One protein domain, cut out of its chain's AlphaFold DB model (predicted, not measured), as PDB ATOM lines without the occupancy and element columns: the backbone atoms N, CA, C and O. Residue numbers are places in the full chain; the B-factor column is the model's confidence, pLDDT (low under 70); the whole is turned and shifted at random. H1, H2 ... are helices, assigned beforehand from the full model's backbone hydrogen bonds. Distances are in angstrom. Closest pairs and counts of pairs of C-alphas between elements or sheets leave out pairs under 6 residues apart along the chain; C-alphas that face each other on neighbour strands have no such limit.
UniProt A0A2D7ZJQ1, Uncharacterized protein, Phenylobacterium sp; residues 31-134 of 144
ATOM      1  N   LEU A  31     112.320 107.179  99.380       51.16
ATOM      2  CA  LEU A  31     112.119 108.608  99.150       51.16
ATOM      3  C   LEU A  31     110.959 109.162  99.991       51.16
ATOM      4  O   LEU A  31     110.616 110.342  99.857       51.16
ATOM      5  N   GLY A  32     110.339 108.334 100.841       63.16
ATOM      6  CA  GLY A  32     109.236 108.693 101.721       63.16
ATOM      7  C   GLY A  32     108.210 109.610 101.049       63.16
ATOM      8  O   GLY A  32     107.615 109.297 100.017       63.16
ATOM      9  N   GLN A  33     108.006 110.792 101.627       64.25
ATOM     10  CA  GLN A  33     107.029 111.768 101.138       64.25
ATOM     11  C   GLN A  33     107.414 112.430  99.804       64.25
ATOM     12  O   GLN A  33     106.530 112.828  99.047       64.25
ATOM     13  N   VAL A  34     108.708 112.523  99.489       65.31
ATOM     14  CA  VAL A  34     109.193 113.091  98.221       65.31
ATOM     15  C   VAL A  34     108.901 112.135  97.065       65.31
ATOM     16  O   VAL A  34     108.427 112.576  96.021       65.31
ATOM     17  N   GLY A  35     109.092 110.829  97.280       67.38
ATOM     18  CA  GLY A  35     108.746 109.786  96.310       67.38
ATOM     19  C   GLY A  35     107.252 109.770  95.998       67.38
ATOM     20  O   GLY A  35     106.867 109.787  94.831       67.38
ATOM     21  N   ARG A  36     106.408 109.872  97.032       73.62
ATOM     22  CA  ARG A  36     104.949 109.983  96.872       73.62
ATOM     23  C   ARG A  36     104.535 111.204  96.062       73.62
ATOM     24  O   ARG A  36     103.725 111.084  95.149       73.62
ATOM     25  N   ASN A  37     105.097 112.372  96.366       76.62
ATOM     26  CA  ASN A  37     104.783 113.598  95.632       76.62
ATOM     27  C   ASN A  37     105.229 113.513  94.164       76.62
ATOM     28  O   ASN A  37     104.522 113.993  93.282       76.62
ATOM     29  N   ALA A  38     106.372 112.876  93.892       75.50
ATOM     30  CA  ALA A  38     106.858 112.653  92.534       75.50
ATOM     31  C   ALA A  38     105.985 111.653  91.759       75.50
ATOM     32  O   ALA A  38     105.663 111.910  90.601       75.50
ATOM     33  N   ALA A  39     105.552 110.558  92.393       78.31
ATOM     34  CA  ALA A  39     104.625 109.599  91.798       78.31
ATOM     35  C   ALA A  39     103.273 110.256  91.478       78.31
ATOM     36  O   ALA A  39     102.767 110.103  90.369       78.31
ATOM     37  N   TRP A  40     102.738 111.070  92.393       81.38
ATOM     38  CA  TRP A  40     101.534 111.871  92.149       81.38
ATOM     39  C   TRP A  40     101.691 112.817  90.961       81.38
ATOM     40  O   TRP A  40     100.829 112.839  90.086       81.38
ATOM     41  N   ALA A  41     102.801 113.555  90.898       78.62
ATOM     42  CA  ALA A  41     103.078 114.472  89.798       78.62
ATOM     43  C   ALA A  41     103.242 113.739  88.457       78.62
ATOM     44  O   ALA A  41     102.780 114.229  87.430       78.62
ATOM     45  N   ALA A  42     103.871 112.562  88.456       78.62
ATOM     46  CA  ALA A  42     104.043 111.756  87.255       78.62
ATOM     47  C   ALA A  42     102.717 111.171  86.759       78.62
ATOM     48  O   ALA A  42     102.435 111.252  85.566       78.62
ATOM     49  N   VAL A  43     101.884 110.643  87.663       80.94
ATOM     50  CA  VAL A  43     100.550 110.143  87.308       80.94
ATOM     51  C   VAL A  43      99.663 111.287  86.822       80.94
ATOM     52  O   VAL A  43      99.041 111.150  85.781       80.94
ATOM     53  N   GLU A  44      99.654 112.439  87.495       83.44
ATOM     54  CA  GLU A  44      98.861 113.608  87.083       83.44
ATOM     55  C   GLU A  44      99.303 114.181  85.730       83.44
ATOM     56  O   GLU A  44      98.458 114.563  84.923       83.44
ATOM     57  N   ALA A  45     100.610 114.196  85.449       80.81
ATOM     58  CA  ALA A  45     101.140 114.650  84.166       80.81
ATOM     59  C   ALA A  45     100.864 113.666  83.019       80.81
ATOM     60  O   ALA A  45     100.677 114.097  81.882       80.81
ATOM     61  N   ALA A  46     100.870 112.361  83.298       80.50
ATOM     62  CA  ALA A  46     100.666 111.325  82.290       80.50
ATOM     63  C   ALA A  46      99.181 111.032  82.035       80.50
ATOM     64  O   ALA A  46      98.784 110.834  80.888       80.50
ATOM     65  N   ASN A  47      98.366 110.998  83.090       81.50
ATOM     66  CA  ASN A  47      96.944 110.706  83.020       81.50
ATOM     67  C   ASN A  47      96.177 111.365  84.196       81.50
ATOM     68  O   ASN A  47      96.158 110.845  85.320       81.50
ATOM     69  N   PRO A  48      95.500 112.502  83.953       82.12
ATOM     70  CA  PRO A  48      94.759 113.213  84.990       82.12
ATOM     71  C   PRO A  48      93.514 112.458  85.482       82.12
ATOM     72  O   PRO A  48      93.013 112.768  86.561       82.12
ATOM     73  N   GLU A  49      92.998 111.481  84.737       83.56
ATOM     74  CA  GLU A  49      91.859 110.665  85.178       83.56
ATOM     75  C   GLU A  49      92.299 109.627  86.212       83.56
ATOM     76  O   GLU A  49      91.651 109.473  87.249       83.56
ATOM     77  N   LEU A  50      93.470 109.010  86.012       82.50
ATOM     78  CA  LEU A  50      94.082 108.133  87.013       82.50
ATOM     79  C   LEU A  50      94.371 108.876  88.319       82.50
ATOM     80  O   LEU A  50      94.108 108.352  89.402       82.50
ATOM     81  N   SER A  51      94.873 110.112  88.240       84.81
ATOM     82  CA  SER A  51      95.124 110.914  89.441       84.81
ATOM     83  C   SER A  51      93.814 111.260  90.168       84.81
ATOM     84  O   SER A  51      93.749 111.192  91.397       84.81
ATOM     85  N   GLN A  52      92.734 111.549  89.439       84.69
ATOM     86  CA  GLN A  52      91.412 111.768  90.030       84.69
ATOM     87  C   GLN A  52      90.840 110.507  90.689       84.69
ATOM     88  O   GLN A  52      90.310 110.607  91.797       84.69
ATOM     89  N   GLY A  53      90.981 109.337  90.060       85.56
ATOM     90  CA  GLY A  53      90.558 108.049  90.618       85.56
ATOM     91  C   GLY A  53      91.314 107.694  91.901       85.56
ATOM     92  O   GLY A  53      90.703 107.391  92.926       85.56
ATOM     93  N   LEU A  54      92.641 107.855  91.910       85.12
ATOM     94  CA  LEU A  54      93.464 107.646  93.106       85.12
ATOM     95  C   LEU A  54      93.113 108.631  94.239       85.12
ATOM     96  O   LEU A  54      93.133 108.256  95.414       85.12
ATOM     97  N   ARG A  55      92.749 109.886  93.921       85.94
ATOM     98  CA  ARG A  55      92.281 110.854  94.933       85.94
ATOM     99  C   ARG A  55      90.900 110.467  95.458       85.94
ATOM    100  O   ARG A  55      90.666 110.567  96.658       85.94
ATOM    101  N   ALA A  56      90.010 109.974  94.598       85.56
ATOM    102  CA  ALA A  56      88.718 109.442  95.023       85.56
ATOM    103  C   ALA A  56      88.888 108.239  95.967       85.56
ATOM    104  O   ALA A  56      88.193 108.169  96.975       85.56
ATOM    105  N   ALA A  57      89.865 107.359  95.721       85.88
ATOM    106  CA  ALA A  57      90.209 106.267  96.634       85.88
ATOM    107  C   ALA A  57      90.726 106.770  97.994       85.88
ATOM    108  O   ALA A  57      90.320 106.250  99.034       85.88
ATOM    109  N   GLN A  58      91.554 107.822  98.020       85.00
ATOM    110  CA  GLN A  58      91.960 108.480  99.272       85.00
ATOM    111  C   GLN A  58      90.759 109.005 100.059       85.00
ATOM    112  O   GLN A  58      90.644 108.748 101.259       85.00
ATOM    113  N   THR A  59      89.860 109.718  99.382       84.44
ATOM    114  CA  THR A  59      88.653 110.268 100.000       84.44
ATOM    115  C   THR A  59      87.725 109.160 100.487       84.44
ATOM    116  O   THR A  59      87.259 109.223 101.620       84.44
ATOM    117  N   LEU A  60      87.509 108.109  99.691       83.94
ATOM    118  CA  LEU A  60      86.678 106.963 100.061       83.94
ATOM    119  C   LEU A  60      87.216 106.261 101.303       83.94
ATOM    120  O   LEU A  60      86.449 105.900 102.186       83.94
ATOM    121  N   ARG A  61      88.536 106.121 101.407       83.25
ATOM    122  CA  ARG A  61      89.186 105.538 102.576       83.25
ATOM    123  C   ARG A  61      88.986 106.374 103.843       83.25
ATOM    124  O   ARG A  61      88.722 105.828 104.912       83.25
ATOM    125  N   GLN A  62      89.132 107.693 103.736       80.44
ATOM    126  CA  GLN A  62      88.922 108.614 104.859       80.44
ATOM    127  C   GLN A  62      87.451 108.637 105.286       80.44
ATOM    128  O   GLN A  62      87.151 108.557 106.478       80.44
ATOM    129  N   ALA A  63      86.538 108.678 104.314       79.44
ATOM    130  CA  ALA A  63      85.108 108.558 104.547       79.44
ATOM    131  C   ALA A  63      84.772 107.203 105.190       79.44
ATOM    132  O   ALA A  63      84.096 107.162 106.203       79.44
ATOM    133  N   ALA A  64      85.341 106.090 104.725       81.19
ATOM    134  CA  ALA A  64      85.121 104.780 105.334       81.19
ATOM    135  C   ALA A  64      85.569 104.728 106.805       81.19
ATOM    136  O   ALA A  64      84.836 104.218 107.654       81.19
ATOM    137  N   ALA A  65      86.725 105.321 107.129       78.56
ATOM    138  CA  ALA A  65      87.239 105.391 108.497       78.56
ATOM    139  C   ALA A  65      86.395 106.285 109.427       78.56
ATOM    140  O   ALA A  65      86.300 106.011 110.620       78.56
ATOM    141  N   THR A  66      85.783 107.347 108.896       79.00
ATOM    142  CA  THR A  66      84.982 108.316 109.671       79.00
ATOM    143  C   THR A  66      83.505 107.931 109.767       79.00
ATOM    144  O   THR A  66      82.887 108.102 110.814       79.00
ATOM    145  N   CYS A  67      82.952 107.371 108.694       79.88
ATOM    146  CA  CYS A  67      81.550 106.993 108.537       79.88
ATOM    147  C   CYS A  67      81.266 105.532 108.919       79.88
ATOM    148  O   CYS A  67      80.106 105.121 108.948       79.88
ATOM    149  N   GLY A  68      82.304 104.738 109.204       76.19
ATOM    150  CA  GLY A  68      82.177 103.343 109.631       76.19
ATOM    151  C   GLY A  68      81.874 102.356 108.499       76.19
ATOM    152  O   GLY A  68      81.282 101.309 108.753       76.19
ATOM    153  N   TRP A  69      82.270 102.658 107.256       82.44
ATOM    154  CA  TRP A  69      82.110 101.746 106.114       82.44
ATOM    155  C   TRP A  69      83.196 100.663 106.114       82.44
ATOM    156  O   TRP A  69      84.093 100.651 105.275       82.44
ATOM    157  N   ALA A  70      83.134  99.757 107.090       72.50
ATOM    158  CA  ALA A  70      84.103  98.668 107.250       72.50
ATOM    159  C   ALA A  70      84.106  97.663 106.082       72.50
ATOM    160  O   ALA A  70      85.041  96.878 105.950       72.50
ATOM    161  N   ASP A  71      83.068  97.676 105.248       78.69
ATOM    162  CA  ASP A  71      82.935  96.851 104.050       78.69
ATOM    163  C   ASP A  71      83.643  97.438 102.816       78.69
ATOM    164  O   ASP A  71      83.761  96.759 101.798       78.69
ATOM    165  N   VAL A  72      84.123  98.684 102.890       78.69
ATOM    166  CA  VAL A  72      84.781  99.366 101.772       78.69
ATOM    167  C   VAL A  72      86.292  99.183 101.837       78.69
ATOM    168  O   VAL A  72      86.967  99.771 102.682       78.69
ATOM    169  N   ASP A  73      86.836  98.447 100.871       81.62
ATOM    170  CA  ASP A  73      88.277  98.372 100.635       81.62
ATOM    171  C   ASP A  73      88.687  99.311  99.490       81.62
ATOM    172  O   ASP A  73      88.793  98.932  98.322       81.62
ATOM    173  N   ALA A  74      88.905 100.581  99.838       80.19
ATOM    174  CA  ALA A  74      89.320 101.608  98.885       80.19
ATOM    175  C   ALA A  74      90.681 101.310  98.226       80.19
ATOM    176  O   ALA A  74      90.922 101.746  97.099       80.19
ATOM    177  N   GLY A  75      91.569 100.574  98.904       79.44
ATOM    178  CA  GLY A  75      92.870 100.206  98.351       79.44
ATOM    179  C   GLY A  75      92.759  99.071  97.333       79.44
ATOM    180  O   GLY A  75      93.364  99.149  96.264       79.44
ATOM    181  N   ALA A  76      91.922  98.065  97.599       81.88
ATOM    182  CA  ALA A  76      91.596  97.036  96.612       81.88
ATOM    183  C   ALA A  76      90.898  97.629  95.378       81.88
ATOM    184  O   ALA A  76      91.258  97.287  94.252       81.88
ATOM    185  N   LEU A  77      89.961  98.565  95.573       82.19
ATOM    186  CA  LEU A  77      89.308  99.278  94.470       82.19
ATOM    187  C   LEU A  77      90.315 100.067  93.621       82.19
ATOM    188  O   LEU A  77      90.279  99.980  92.395       82.19
ATOM    189  N   ALA A  78      91.254 100.778  94.255       84.12
ATOM    190  CA  ALA A  78      92.319 101.478  93.542       84.12
ATOM    191  C   ALA A  78      93.206 100.511  92.740       84.12
ATOM    192  O   ALA A  78      93.488 100.777  91.577       84.12
ATOM    193  N   ARG A  79      93.598  99.361  93.309       83.44
ATOM    194  CA  ARG A  79      94.396  98.342  92.602       83.44
ATOM    195  C   ARG A  79      93.699  97.800  91.356       83.44
ATOM    196  O   ARG A  79      94.346  97.650  90.325       83.44
ATOM    197  N   ILE A  80      92.392  97.543  91.434       83.19
ATOM    198  CA  ILE A  80      91.592  97.129  90.272       83.19
ATOM    199  C   ILE A  80      91.645  98.212  89.186       83.19
ATOM    200  O   ILE A  80      91.864  97.898  88.020       83.19
ATOM    201  N   GLY A  81      91.518  99.480  89.583       77.75
ATOM    202  CA  GLY A  81      91.656 100.627  88.691       77.75
ATOM    203  C   GLY A  81      93.019 100.735  88.010       77.75
ATOM    204  O   GLY A  81      93.117 101.021  86.823       77.75
ATOM    205  N   VAL A  82      94.088 100.469  88.753       82.25
ATOM    206  CA  VAL A  82      95.461 100.570  88.252       82.25
ATOM    207  C   VAL A  82      95.841  99.396  87.340       82.25
ATOM    208  O   VAL A  82      96.635  99.570  86.416       82.25
ATOM    209  N   ALA A  83      95.257  98.213  87.547       80.94
ATOM    210  CA  ALA A  83      95.579  97.009  86.777       80.94
ATOM    211  C   ALA A  83      95.309  97.150  85.265       80.94
ATOM    212  O   ALA A  83      95.970  96.484  84.467       80.94
ATOM    213  N   GLY A  84      94.377  98.025  84.868       76.19
ATOM    214  CA  GLY A  84      94.031  98.295  83.467       76.19
ATOM    215  C   GLY A  84      95.002  99.216  82.717       76.19
ATOM    216  O   GLY A  84      94.894  99.361  81.504       76.19
ATOM    217  N   ILE A  85      95.968  99.840  83.399       78.94
ATOM    218  CA  ILE A  85      96.925 100.756  82.763       78.94
ATOM    219  C   ILE A  85      97.868  99.948  81.881       78.94
ATOM    220  O   ILE A  85      98.557  99.087  82.405       78.94
ATOM    221  N   GLU A  86      97.973 100.220  80.580       79.19
ATOM    222  CA  GLU A  86      98.881  99.478  79.684       79.19
ATOM    223  C   GLU A  86     100.360  99.879  79.847       79.19
ATOM    224  O   GLU A  86     101.253  99.029  79.789       79.19
ATOM    225  N   GLU A  87     100.615 101.161  80.113       78.56
ATOM    226  CA  GLU A  87     101.954 101.744  80.235       78.56
ATOM    227  C   GLU A  87     102.652 101.262  81.529       78.56
ATOM    228  O   GLU A  87     102.234 101.627  82.631       78.56
ATOM    229  N   PRO A  88     103.745 100.475  81.450       77.88
ATOM    230  CA  PRO A  88     104.305  99.776  82.609       77.88
ATOM    231  C   PRO A  88     104.897 100.718  83.667       77.88
ATOM    232  O   PRO A  88     104.766 100.454  84.859       77.88
ATOM    233  N   MET A  89     105.516 101.832  83.255       76.38
ATOM    234  CA  MET A  89     106.061 102.813  84.206       76.38
ATOM    235  C   MET A  89     104.958 103.590  84.927       76.38
ATOM    236  O   MET A  89     105.075 103.867  86.119       76.38
ATOM    237  N   LEU A  90     103.875 103.916  84.217       77.88
ATOM    238  CA  LEU A  90     102.717 104.581  84.803       77.88
ATOM    239  C   LEU A  90     101.968 103.641  85.749       77.88
ATOM    240  O   LEU A  90     101.575 104.060  86.836       77.88
ATOM    241  N   ARG A  91     101.840 102.364  85.365       82.25
ATOM    242  CA  ARG A  91     101.270 101.313  86.206       82.25
ATOM    243  C   ARG A  91     102.053 101.178  87.504       82.25
ATOM    244  O   ARG A  91     101.456 101.315  88.558       82.25
ATOM    245  N   ALA A  92     103.376 101.030  87.446       80.44
ATOM    246  CA  ALA A  92     104.209 100.913  88.644       80.44
ATOM    247  C   ALA A  92     104.088 102.132  89.581       80.44
ATOM    248  O   ALA A  92     103.997 101.981  90.799       80.44
ATOM    249  N   ALA A  93     104.036 103.349  89.022       80.00
ATOM    250  CA  ALA A  93     103.830 104.566  89.807       80.00
ATOM    251  C   ALA A  93     102.458 104.578  90.499       80.00
ATOM    252  O   ALA A  93     102.356 104.891  91.684       80.00
ATOM    253  N   ALA A  94     101.402 104.220  89.769       82.81
ATOM    254  CA  ALA A  94     100.046 104.174  90.291       82.81
ATOM    255  C   ALA A  94      99.828 103.009  91.280       82.81
ATOM    256  O   ALA A  94      99.113 103.185  92.265       82.81
ATOM    257  N   GLU A  95     100.481 101.860  91.084       84.12
ATOM    258  CA  GLU A  95     100.472 100.718  92.013       84.12
ATOM    259  C   GLU A  95     101.134 101.100  93.332       84.12
ATOM    260  O   GLU A  95     100.554 100.880  94.391       84.12
ATOM    261  N   SER A  96     102.294 101.761  93.274       82.81
ATOM    262  CA  SER A  96     102.965 102.276  94.468       82.81
ATOM    263  C   SER A  96     102.068 103.244  95.250       82.81
ATOM    264  O   SER A  96     102.002 103.160  96.475       82.81
ATOM    265  N   LEU A  97     101.323 104.115  94.559       82.44
ATOM    266  CA  LEU A  97     100.355 105.007  95.200       82.44
ATOM    267  C   LEU A  97      99.159 104.255  95.794       82.44
ATOM    268  O   LEU A  97      98.710 104.617  96.877       82.44
ATOM    269  N   ALA A  98      98.637 103.229  95.118       84.75
ATOM    270  CA  ALA A  98      97.540 102.403  95.624       84.75
ATOM    271  C   ALA A  98      97.962 101.577  96.856       84.75
ATOM    272  O   ALA A  98      97.199 101.463  97.816       84.75
ATOM    273  N   ASP A  99      99.191 101.066  96.877       82.88
ATOM    274  CA  ASP A  99      99.754 100.313  98.002       82.88
ATOM    275  C   ASP A  99     100.015 101.188  99.226       82.88
ATOM    276  O   ASP A  99      99.789 100.763 100.366       82.88
ATOM    277  N   ASP A 100     100.387 102.447  99.005       78.94
ATOM    278  CA  ASP A 100     100.445 103.444 100.066       78.94
ATOM    279  C   ASP A 100      99.065 103.687 100.699       78.94
ATOM    280  O   ASP A 100      98.979 103.912 101.909       78.94
ATOM    281  N   LEU A 101      97.967 103.599  99.935       73.25
ATOM    282  CA  LEU A 101      96.610 103.712 100.492       73.25
ATOM    283  C   LEU A 101      96.269 102.555 101.423       73.25
ATOM    284  O   LEU A 101      95.574 102.773 102.415       73.25
ATOM    285  N   LEU A 102      96.749 101.352 101.115       69.81
ATOM    286  CA  LEU A 102      96.565 100.167 101.953       69.81
ATOM    287  C   LEU A 102      97.417 100.234 103.226       69.81
ATOM    288  O   LEU A 102      96.958  99.837 104.297       69.81
ATOM    289  N   SER A 103      98.641 100.753 103.115       68.19
ATOM    290  CA  SER A 103      99.667 100.637 104.161       68.19
ATOM    291  C   SER A 103      99.728 101.835 105.111       68.19
ATOM    292  O   SER A 103      99.996 101.671 106.303       68.19
ATOM    293  N   ALA A 104      99.487 103.055 104.625       64.06
ATOM    294  CA  ALA A 104      99.506 104.241 105.477       64.06
ATOM    295  C   ALA A 104      98.274 104.236 106.384       64.06
ATOM    296  O   ALA A 104      97.213 103.914 105.883       64.06
ATOM    297  N   PRO A 105      98.305 104.642 107.663       57.03
ATOM    298  CA  PRO A 105      97.076 104.870 108.435       57.03
ATOM    299  C   PRO A 105      96.193 105.927 107.749       57.03
ATOM    300  O   PRO A 105      96.708 106.786 107.029       57.03
ATOM    301  N   ALA A 106      94.866 105.864 107.927       58.66
ATOM    302  CA  ALA A 106      93.979 106.914 107.425       58.66
ATOM    303  C   ALA A 106      94.452 108.239 108.039       58.66
ATOM    304  O   ALA A 106      94.436 108.395 109.258       58.66
ATOM    305  N   SER A 107      94.997 109.134 107.212       50.69
ATOM    306  CA  SER A 107      95.640 110.349 107.709       50.69
ATOM    307  C   SER A 107      94.615 111.192 108.462       50.69
ATOM    308  O   SER A 107      93.624 111.628 107.880       50.69
ATOM    309  N   SER A 108      94.875 111.449 109.744       45.84
ATOM    310  CA  SER A 108      93.998 112.201 110.651       45.84
ATOM    311  C   SER A 108      93.805 113.681 110.274       45.84
ATOM    312  O   SER A 108      93.187 114.421 111.034       45.84
ATOM    313  N   GLY A 109      94.365 114.141 109.147       44.16
ATOM    314  CA  GLY A 109      94.347 115.541 108.710       44.16
ATOM    315  C   GLY A 109      93.220 115.919 107.745       44.16
ATOM    316  O   GLY A 109      92.966 117.104 107.564       44.16
ATOM    317  N   ALA A 110      92.535 114.946 107.142       48.59
ATOM    318  CA  ALA A 110      91.378 115.191 106.287       48.59
ATOM    319  C   ALA A 110      90.144 114.584 106.956       48.59
ATOM    320  O   ALA A 110      89.842 113.399 106.822       48.59
ATOM    321  N   THR A 111      89.455 115.404 107.742       48.97
ATOM    322  CA  THR A 111      88.127 115.070 108.248       48.97
ATOM    323  C   THR A 111      87.158 115.105 107.073       48.97
ATOM    324  O   THR A 111      86.822 116.189 106.595       48.97
ATOM    325  N   ALA A 112      86.719 113.937 106.601       57.09
ATOM    326  CA  ALA A 112      85.502 113.863 105.803       57.09
ATOM    327  C   ALA A 112      84.362 114.448 106.653       57.09
ATOM    328  O   ALA A 112      84.239 114.135 107.843       57.09
ATOM    329  N   ASN A 113      83.584 115.368 106.087       60.31
ATOM    330  CA  ASN A 113      82.437 115.921 106.793       60.31
ATOM    331  C   ASN A 113      81.394 114.813 106.969       60.31
ATOM    332  O   ASN A 113      81.289 113.917 106.142       60.31
ATOM    333  N   ILE A 114      80.552 114.891 108.002       59.31
ATOM    334  CA  ILE A 114      79.430 113.945 108.175       59.31
ATOM    335  C   ILE A 114      78.529 113.900 106.924       59.31
ATOM    336  O   ILE A 114      77.961 112.858 106.604       59.31
ATOM    337  N   SER A 115      78.439 115.002 106.176       63.12
ATOM    338  CA  SER A 115      77.751 115.080 104.882       63.12
ATOM    339  C   SER A 115      78.330 114.135 103.816       63.12
ATOM    340  O   SER A 115      77.613 113.725 102.907       63.12
ATOM    341  N   ASP A 116      79.601 113.753 103.942       65.19
ATOM    342  CA  ASP A 116      80.287 112.810 103.057       65.19
ATOM    343  C   ASP A 116      79.965 111.346 103.405       65.19
ATOM    344  O   ASP A 116      80.261 110.454 102.617       65.19
ATOM    345  N   CYS A 117      79.286 111.093 104.531       75.62
ATOM    346  CA  CYS A 117      78.850 109.762 104.962       75.62
ATOM    347  C   CYS A 117      77.561 109.274 104.289       75.62
ATOM    348  O   CYS A 117      76.972 108.276 104.717       75.62
ATOM    349  N   SER A 118      77.103 109.953 103.238       82.94
ATOM    350  CA  SER A 118      75.930 109.515 102.491       82.94
ATOM    351  C   SER A 118      76.258 108.310 101.587       82.94
ATOM    352  O   SER A 118      77.364 108.210 101.043       82.94
ATOM    353  N   PRO A 119      75.301 107.389 101.366       82.25
ATOM    354  CA  PRO A 119      75.481 106.293 100.415       82.25
ATOM    355  C   PRO A 119      75.630 106.787  98.966       82.25
ATOM    356  O   PRO A 119      76.231 106.096  98.146       82.25
ATOM    357  N   GLU A 120      75.113 107.975  98.638       84.81
ATOM    358  CA  GLU A 120      75.305 108.612  97.329       84.81
ATOM    359  C   GLU A 120      76.759 109.048  97.133       84.81
ATOM    360  O   GLU A 120      77.360 108.729  96.109       84.81
ATOM    361  N   THR A 121      77.360 109.688  98.143       85.25
ATOM    362  CA  THR A 121      78.779 110.071  98.137       85.25
ATOM    363  C   THR A 121      79.670 108.842  98.006       85.25
ATOM    364  O   THR A 121      80.594 108.837  97.193       85.25
ATOM    365  N   ARG A 122      79.357 107.771  98.746       84.38
ATOM    366  CA  ARG A 122      80.062 106.491  98.627       84.38
ATOM    367  C   ARG A 122      80.063 105.978  97.187       84.38
ATOM    368  O   ARG A 122      81.129 105.738  96.630       84.38
ATOM    369  N   ARG A 123      78.883 105.859  96.569       84.94
ATOM    370  CA  ARG A 123      78.745 105.370  95.187       84.94
ATOM    371  C   ARG A 123      79.442 106.275  94.179       84.94
ATOM    372  O   ARG A 123      80.054 105.772  93.244       84.94
ATOM    373  N   ALA A 124      79.381 107.593  94.366       86.25
ATOM    374  CA  ALA A 124      80.072 108.540  93.499       86.25
ATOM    375  C   ALA A 124      81.598 108.368  93.569       86.25
ATOM    376  O   ALA A 124      82.274 108.436  92.545       86.25
ATOM    377  N   LEU A 125      82.150 108.115  94.759       85.69
ATOM    378  CA  LEU A 125      83.576 107.840  94.933       85.69
ATOM    379  C   LEU A 125      83.969 106.491  94.323       85.69
ATOM    380  O   LEU A 125      84.933 106.443  93.567       85.69
ATOM    381  N   GLU A 126      83.206 105.428  94.585       85.62
ATOM    382  CA  GLU A 126      83.422 104.103  93.986       85.62
ATOM    383  C   GLU A 126      83.386 104.171  92.451       85.62
ATOM    384  O   GLU A 126      84.315 103.701  91.802       85.62
ATOM    385  N   ALA A 127      82.393 104.848  91.867       86.38
ATOM    386  CA  ALA A 127      82.276 105.019  90.420       86.38
ATOM    387  C   ALA A 127      83.476 105.764  89.812       86.38
ATOM    388  O   ALA A 127      83.959 105.380  88.752       86.38
ATOM    389  N   ARG A 128      84.000 106.796  90.490       83.31
ATOM    390  CA  ARG A 128      85.202 107.519  90.033       83.31
ATOM    391  C   ARG A 128      86.466 106.667  90.111       83.31
ATOM    392  O   ARG A 128      87.347 106.836  89.277       83.31
ATOM    393  N   ILE A 129      86.557 105.759  91.083       84.44
ATOM    394  CA  ILE A 129      87.661 104.794  91.164       84.44
ATOM    395  C   ILE A 129      87.514 103.755  90.052       84.44
ATOM    396  O   ILE A 129      88.478 103.458  89.365       84.44
ATOM    397  N   THR A 130      86.314 103.233  89.801       81.25
ATOM    398  CA  THR A 130      86.098 102.256  88.724       81.25
ATOM    399  C   THR A 130      86.313 102.855  87.335       81.25
ATOM    400  O   THR A 130      86.884 102.185  86.481       81.25
ATOM    401  N   ALA A 131      85.948 104.121  87.118       81.06
ATOM    402  CA  ALA A 131      86.183 104.828  85.857       81.06
ATOM    403  C   ALA A 131      87.674 104.925  85.487       81.06
ATOM    404  O   ALA A 131      88.010 105.080  84.322       81.06
ATOM    405  N   MET A 132      88.581 104.785  86.457       76.50
ATOM    406  CA  MET A 132      90.019 104.767  86.187       76.50
ATOM    407  C   MET A 132      90.501 103.426  85.590       76.50
ATOM    408  O   MET A 132      91.566 103.386  84.984       76.50
ATOM    409  N   ALA A 133      89.729 102.340  85.768       63.00
ATOM    410  CA  ALA A 133      90.047 100.975  85.321       63.00
ATOM    411  C   ALA A 133      89.787 100.736  83.829       63.00
ATOM    412  O   ALA A 133      90.322  99.790  83.253       63.00
ATOM    413  N   GLY A 134      88.935 101.561  83.221       54.88
ATOM    414  CA  GLY A 134      88.520 101.439  81.835       54.88
ATOM    415  C   GLY A 134      88.347 102.824  81.246       54.88
ATOM    416  O   GLY A 134      87.395 103.525  81.583       54.88
TER     417      GLY A 134
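Overview. This is residues 31 to 134 of the 144 residues of an uncharacterized protein of Phenylobacterium sp (UniProt A0A2D7ZJQ1). Four helices, H2, H3, H4 and H6, make an up-and-down bundle, with H2 and H3 side by side in the middle and H4 and H6 on either side of that pair. H1 packs steeply on H4 and on residues 50 to 51 of H2, and the short H5 packs on the other end of H2. The printed part has 104 residues with six named helices, H1 to H6 in order, and no named strand: all helix. It is compact, with a radius of gyration of the C-alphas of 13.1 A and spans of 37 by 30 by 20 A.

Arrangement. H1, residues 32 to 46, touches residues 90 to 97 alone of H4, residues 88 to 103, at a steep tilt of 46 degrees; the closest C-alphas, of Ala 39 and Ala 93, are 5.5 A apart. H2, residues 48 to 67, is the hub, touching the five other helices. It forms a helical hairpin with H3, residues 74 to 83, at a shallow tilt of 18 degrees, the closest C-alphas, of Ala 57 and Ala 74, being 5.3 A apart. H3 and H4 form another at 10 degrees, closest at the C-alphas of Gly 75 and Leu 102, 5.2 A. H5, residues 114 to 117, touches residues 63 to 67 alone of H2, closest at the C-alphas of Cys 67 and Cys 117, 5.3 A. H6, residues 119 to 130, touches residues 52 to 60 alone of H2, opposite ways at a shallow tilt of 34.6 degrees, only just short of steep; the C-alphas of Gly 53 and Ile 129 are closest, 4.4 A. H4 and H6 are apart. Every O i to N i+4 pair is within hydrogen-bond range in H1, H2, H3, H4 and H6; H5 is too short for one.

Along the chain. H1 begins at C-alpha 32 (109.236, 108.693, 101.721) and is 21.4 A long. H2 measures 27.7 A, H3 14.4 A, H4 22.1 A and H5 5.3 A. H6, 16.3 A, ends at C-alpha 130 (86.098, 102.256, 88.724).

Size, cuts and confidence. The two C-alphas farthest apart, of Pro 88 and Ile 114, are 38.4 A apart. The printed part has no cut and no long link. Its mean pLDDT is 76.5; residues 31 to 35, 102 to 116 and 133 to 134 are under 70.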